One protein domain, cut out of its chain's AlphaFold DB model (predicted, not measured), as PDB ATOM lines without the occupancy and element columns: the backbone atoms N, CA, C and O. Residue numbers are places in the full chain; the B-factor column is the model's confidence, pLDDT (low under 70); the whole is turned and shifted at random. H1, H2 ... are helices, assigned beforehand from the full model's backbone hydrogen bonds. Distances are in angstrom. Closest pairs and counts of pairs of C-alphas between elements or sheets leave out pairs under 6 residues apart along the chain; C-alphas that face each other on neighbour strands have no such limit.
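What this domain is: This is residues 2 to 46 of the 87 residues of the protein "Putative thioredoxin fold-containing protein" of Haemophilus haemolyticus M19501 (UniProt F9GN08). One long helix, H3, sticks out as an arm from a small corner made by two shorter helices, H1 and H2, which meet near the link between them. H2 leads into the arm at a steep angle, and H1 lies at the far end, away from H3. The printed part has 45 residues with three named helices, H1, H2 and H3 in chain order, and no named strand; the class is all helix. The whole is loose, with a radius of gyration of the C-alphas of 13.4 A, and elongated, spanning 36 by 20 by 19 A.

Where its parts are: H3, the longest helix, holds residues 28 to 44 and is 24.3 A from first to last C-alpha, from C-alpha 28 at (213.963, 228.366, 229.689) to C-alpha 44 at (237.299, 233.525, 225.075). H2 holds residues 18 to 25 and measures 10.3 A. H1 holds residues 3 to 13 and measures 15.5 A, beginning at C-alpha 3 at (215.516, 246.409, 239.118).

How they stand to each other: H3 touches no helix. H2 and H3 are close but not clearly touching, their closest C-alphas being those of Thr 24 and Val 30, 7.0 A apart. They run the same way at a steep tilt of 47 degrees. H1 and H2 touch, and their closest C-alphas, those of Glu 12 and Lys 18, are 5.5 A apart. These two run opposite ways at a steep tilt of 49 degrees. H1 and H3 are apart. In H1, H2 and H3 every pair of O i and N i+4 is within hydrogen-bond range.

The domain as a whole: The two C-alphas farthest apart are those of Gly 15 and Gly 45, 36.4 A. Residues 26 to 46, of which 28 to 44 belong to H3, stand free. The links from H1 to H2 and from H2 to H3 are tight. The printed part has no cut. The mean pLDDT of the printed part is 92.5, and no printed residue is under 70.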
ATOM      1  N   SER A   2     211.910 246.317 242.487       72.88
ATOM      2  CA  SER A   2     213.099 245.579 242.016       72.88
ATOM      3  C   SER A   2     213.632 246.183 240.705       72.88
ATOM      4  O   SER A   2     212.868 246.826 239.984       72.88
ATOM      5  N   ALA A   3     214.915 245.981 240.387       76.81
ATOM      6  CA  ALA A   3     215.516 246.409 239.118       76.81
ATOM      7  C   ALA A   3     214.785 245.807 237.901       76.81
ATOM      8  O   ALA A   3     214.525 246.516 236.933       76.81
ATOM      9  N   THR A   4     214.342 244.552 238.010       78.56
ATOM     10  CA  THR A   4     213.536 243.841 237.004       78.56
ATOM     11  C   THR A   4     212.258 244.602 236.642       78.56
ATOM     12  O   THR A   4     211.958 244.810 235.471       78.56
ATOM     13  N   ASN A   5     211.551 245.145 237.640       85.19
ATOM     14  CA  ASN A   5     210.316 245.898 237.399       85.19
ATOM     15  C   ASN A   5     210.569 247.193 236.611       85.19
ATOM     16  O   ASN A   5     209.674 247.651 235.906       85.19
ATOM     17  N   LYS A   6     211.767 247.788 236.722       91.62
ATOM     18  CA  LYS A   6     212.130 248.992 235.959       91.62
ATOM     19  C   LYS A   6     212.387 248.672 234.488       91.62
ATOM     20  O   LYS A   6     211.966 249.440 233.635       91.62
ATOM     21  N   ILE A   7     213.035 247.543 234.196       91.94
ATOM     22  CA  ILE A   7     213.294 247.096 232.819       91.94
ATOM     23  C   ILE A   7     211.979 246.739 232.120       91.94
ATOM     24  O   ILE A   7     211.747 247.175 231.000       91.94
ATOM     25  N   GLN A   8     211.082 246.027 232.806       92.00
ATOM     26  CA  GLN A   8     209.758 245.685 232.274       92.00
ATOM     27  C   GLN A   8     208.893 246.925 232.008       92.00
ATOM     28  O   GLN A   8     208.173 246.975 231.014       92.00
ATOM     29  N   GLN A   9     208.959 247.932 232.886       92.88
ATOM     30  CA  GLN A   9     208.268 249.203 232.672       92.88
ATOM     31  C   GLN A   9     208.864 249.970 231.488       92.88
ATOM     32  O   GLN A   9     208.124 250.441 230.633       92.88
ATOM     33  N   TRP A  10     210.192 250.063 231.403       94.94
ATOM     34  CA  TRP A  10     210.852 250.692 230.263       94.94
ATOM     35  C   TRP A  10     210.492 249.993 228.943       94.94
ATOM     36  O   TRP A  10     210.205 250.666 227.960       94.94
ATOM     37  N   ALA A  11     210.445 248.657 228.923       93.81
ATOM     38  CA  ALA A  11     210.054 247.880 227.747       93.81
ATOM     39  C   ALA A  11     208.636 248.244 227.268       93.81
ATOM     40  O   ALA A  11     208.425 248.474 226.079       93.81
ATOM     41  N   GLU A  12     207.688 248.366 228.200       94.94
ATOM     42  CA  GLU A  12     206.324 248.839 227.932       94.94
ATOM     43  C   GLU A  12     206.315 250.276 227.376       94.94
ATOM     44  O   GLU A  12     205.634 250.552 226.392       94.94
ATOM     45  N   GLU A  13     207.130 251.178 227.939       96.75
ATOM     46  CA  GLU A  13     207.302 252.555 227.445       96.75
ATOM     47  C   GLU A  13     207.908 252.613 226.027       96.75
ATOM     48  O   GLU A  13     207.629 253.553 225.285       96.75
ATOM     49  N   GLN A  14     208.696 251.607 225.622       96.31
ATOM     50  CA  GLN A  14     209.198 251.457 224.247       96.31
ATOM     51  C   GLN A  14     208.173 250.827 223.284       96.31
ATOM     52  O   GLN A  14     208.472 250.641 222.105       96.31
ATOM     53  N   GLY A  15     206.971 250.494 223.763       95.81
ATOM     54  CA  GLY A  15     205.915 249.878 222.961       95.81
ATOM     55  C   GLY A  15     206.017 248.356 222.837       95.81
ATOM     56  O   GLY A  15     205.380 247.782 221.955       95.81
ATOM     57  N   LEU A  16     206.800 247.690 223.693       96.12
ATOM     58  CA  LEU A  16     206.827 246.227 223.766       96.12
ATOM     59  C   LEU A  16     205.628 245.700 224.564       96.12
ATOM     60  O   LEU A  16     205.208 246.294 225.558       96.12
ATOM     61  N   ASP A  17     205.098 244.544 224.156       95.81
ATOM     62  CA  ASP A  17     204.058 243.843 224.911       95.81
ATOM     63  C   ASP A  17     204.638 243.327 226.234       95.81
ATOM     64  O   ASP A  17     205.496 242.441 226.266       95.81
ATOM     65  N   LYS A  18     204.184 243.913 227.342       91.12
ATOM     66  CA  LYS A  18     204.705 243.622 228.678       91.12
ATOM     67  C   LYS A  18     204.448 242.180 229.133       91.12
ATOM     68  O   LYS A  18     205.404 241.561 229.603       91.12
ATOM     69  N   PRO A  19     203.233 241.608 229.017       93.25
ATOM     70  CA  PRO A  19     203.016 240.191 229.305       93.25
ATOM     71  C   PRO A  19     203.959 239.258 228.535       93.25
ATOM     72  O   PRO A  19     204.564 238.370 229.138       93.25
ATOM     73  N   LEU A  20     204.132 239.483 227.230       94.88
ATOM     74  CA  LEU A  20     205.006 238.685 226.376       94.88
ATOM     75  C   LEU A  20     206.485 238.871 226.731       94.88
ATOM     76  O   LEU A  20     207.242 237.899 226.745       94.88
ATOM     77  N   PHE A  21     206.902 240.098 227.053       95.12
ATOM     78  CA  PHE A  21     208.256 240.391 227.514       95.12
ATOM     79  C   PHE A  21     208.570 239.623 228.800       95.12
ATOM     80  O   PHE A  21     209.568 238.914 228.855       95.12
ATOM     81  N   ILE A  22     207.682 239.687 229.800       93.25
ATOM     82  CA  ILE A  22     207.841 238.973 231.078       93.25
ATOM     83  C   ILE A  22     207.874 237.460 230.850       93.25
ATOM     84  O   ILE A  22     208.691 236.757 231.445       93.25
ATOM     85  N   GLN A  23     207.001 236.939 229.987       95.38
ATOM     86  CA  GLN A  23     206.992 235.517 229.651       95.38
ATOM     87  C   GLN A  23     208.314 235.083 229.003       95.38
ATOM     88  O   GLN A  23     208.858 234.039 229.359       95.38
ATOM     89  N   THR A  24     208.831 235.884 228.071       95.44
ATOM     90  CA  THR A  24     210.080 235.600 227.355       95.44
ATOM     91  C   THR A  24     211.280 235.699 228.293       95.44
ATOM     92  O   THR A  24     212.089 234.776 228.324       95.44
ATOM     93  N   GLU A  25     211.358 236.754 229.108       92.44
ATOM     94  CA  GLU A  25     212.403 236.979 230.119       92.44
ATOM     95  C   GLU A  25     212.552 235.778 231.065       92.44
ATOM     96  O   GLU A  25     213.665 235.391 231.406       92.44
ATOM     97  N   ASN A  26     211.437 235.152 231.453       93.38
ATOM     98  CA  ASN A  26     211.424 234.009 232.371       93.38
ATOM     99  C   ASN A  26     211.476 232.639 231.673       93.38
ATOM    100  O   ASN A  26     211.394 231.607 232.345       93.38
ATOM    101  N   SER A  27     211.569 232.607 230.344       97.00
ATOM    102  CA  SER A  27     211.565 231.361 229.576       97.00
ATOM    103  C   SER A  27     212.862 230.566 229.752       97.00
ATOM    104  O   SER A  27     213.939 231.136 229.917       97.00
ATOM    105  N   GLU A  28     212.774 229.236 229.651       97.00
ATOM    106  CA  GLU A  28     213.963 228.366 229.689       97.00
ATOM    107  C   GLU A  28     214.961 228.710 228.579       97.00
ATOM    108  O   GLU A  28     216.160 228.753 228.826       97.00
ATOM    109  N   ARG A  29     214.469 229.097 227.396       96.38
ATOM    110  CA  ARG A  29     215.316 229.542 226.283       96.38
ATOM    111  C   ARG A  29     216.223 230.712 226.674       96.38
ATOM    112  O   ARG A  29     217.387 230.722 226.296       96.38
ATOM    113  N   VAL A  30     215.705 231.708 227.397       96.75
ATOM    114  CA  VAL A  30     216.524 232.850 227.842       96.75
ATOM    115  C   VAL A  30     217.550 232.407 228.883       96.75
ATOM    116  O   VAL A  30     218.682 232.879 228.847       96.75
ATOM    117  N   LYS A  31     217.206 231.463 229.767       95.62
ATOM    118  CA  LYS A  31     218.165 230.904 230.735       95.62
ATOM    119  C   LYS A  31     219.300 230.147 230.047       95.62
ATOM    120  O   LYS A  31     220.452 230.362 230.405       95.62
ATOM    121  N   GLU A  32     218.981 229.320 229.054       97.69
ATOM    122  CA  GLU A  32     219.971 228.620 228.225       97.69
ATOM    123  C   GLU A  32     220.888 229.625 227.515       97.69
ATOM    124  O   GLU A  32     222.101 229.546 227.647       97.69
ATOM    125  N   GLN A  33     220.319 230.656 226.877       97.25
ATOM    126  CA  GLN A  33     221.105 231.700 226.208       97.25
ATOM    127  C   GLN A  33     222.020 232.483 227.162       97.25
ATOM    128  O   GLN A  33     223.110 232.890 226.764       97.25
ATOM    129  N   ILE A  34     221.589 232.721 228.405       96.56
ATOM    130  CA  ILE A  34     222.432 233.345 229.433       96.56
ATOM    131  C   ILE A  34     223.595 232.421 229.797       96.56
ATOM    132  O   ILE A  34     224.726 232.892 229.887       96.56
ATOM    133  N   GLN A  35     223.328 231.129 229.996       97.19
ATOM    134  CA  GLN A  35     224.357 230.152 230.337       97.19
ATOM    135  C   GLN A  35     225.393 230.023 229.212       97.19
ATOM    136  O   GLN A  35     226.585 230.162 229.474       97.19
ATOM    137  N   ASP A  36     224.941 229.894 227.963       95.56
ATOM    138  CA  ASP A  36     225.811 229.863 226.783       95.56
ATOM    139  C   ASP A  36     226.673 231.132 226.689       95.56
ATOM    140  O   ASP A  36     227.868 231.071 226.407       95.56
ATOM    141  N   ALA A  37     226.089 232.309 226.944       92.38
ATOM    142  CA  ALA A  37     226.823 233.571 226.903       92.38
ATOM    143  C   ALA A  37     227.903 233.659 227.996       92.38
ATOM    144  O   ALA A  37     228.982 234.202 227.741       92.38
ATOM    145  N   ILE A  38     227.632 233.133 229.196       93.69
ATOM    146  CA  ILE A  38     228.618 233.042 230.282       93.69
ATOM    147  C   ILE A  38     229.762 232.119 229.862       93.69
ATOM    148  O   ILE A  38     230.917 232.541 229.906       93.69
ATOM    149  N   GLU A  39     229.446 230.912 229.392       94.06
ATOM    150  CA  GLU A  39     230.438 229.917 228.971       94.06
ATOM    151  C   GLU A  39     231.326 230.443 227.842       94.06
ATOM    152  O   GLU A  39     232.547 230.373 227.940       94.06
ATOM    153  N   LEU A  40     230.740 231.075 226.820       91.31
ATOM    154  CA  LEU A  40     231.502 231.693 225.733       91.31
ATOM    155  C   LEU A  40     232.406 232.828 226.238       91.31
ATOM    156  O   LEU A  40     233.535 232.981 225.774       91.31
ATOM    157  N   THR A  41     231.935 233.642 227.184       90.00
ATOM    158  CA  THR A  41     232.744 234.736 227.749       90.00
ATOM    159  C   THR A  41     233.945 234.190 228.524       90.00
ATOM    160  O   THR A  41     235.054 234.718 228.397       90.00
ATOM    161  N   GLU A  42     233.743 233.117 229.291       91.06
ATOM    162  CA  GLU A  42     234.809 232.411 230.004       91.06
ATOM    163  C   GLU A  42     235.790 231.735 229.038       91.06
ATOM    164  O   GLU A  42     237.002 231.871 229.212       91.06
ATOM    165  N   GLU A  43     235.286 231.077 227.990       92.00
ATOM    166  CA  GLU A  43     236.085 230.400 226.962       92.00
ATOM    167  C   GLU A  43     237.012 231.373 226.221       92.00
ATOM    168  O   GLU A  43     238.208 231.112 226.079       92.00
ATOM    169  N   TYR A  44     236.492 232.526 225.783       90.12
ATOM    170  CA  TYR A  44     237.299 233.525 225.075       90.12
ATOM    171  C   TYR A  44     238.167 234.385 226.006       90.12
ATOM    172  O   TYR A  44     239.055 235.093 225.525       90.12
ATOM    173  N   GLY A  45     237.939 234.336 227.322       88.69
ATOM    174  CA  GLY A  45     238.750 235.037 228.320       88.69
ATOM    175  C   GLY A  45     238.705 236.564 228.205       88.69
ATOM    176  O   GLY A  45     239.672 237.240 228.570       88.69
ATOM    177  N   VAL A  46     237.611 237.124 227.673       81.81
ATOM    178  CA  VAL A  46     237.467 238.570 227.453       81.81
ATOM    179  C   VAL A  46     236.597 239.189 228.528       81.81
ATOM    180  O   VAL A  46     235.386 239.008 228.558       81.81
TER     181      VAL A  46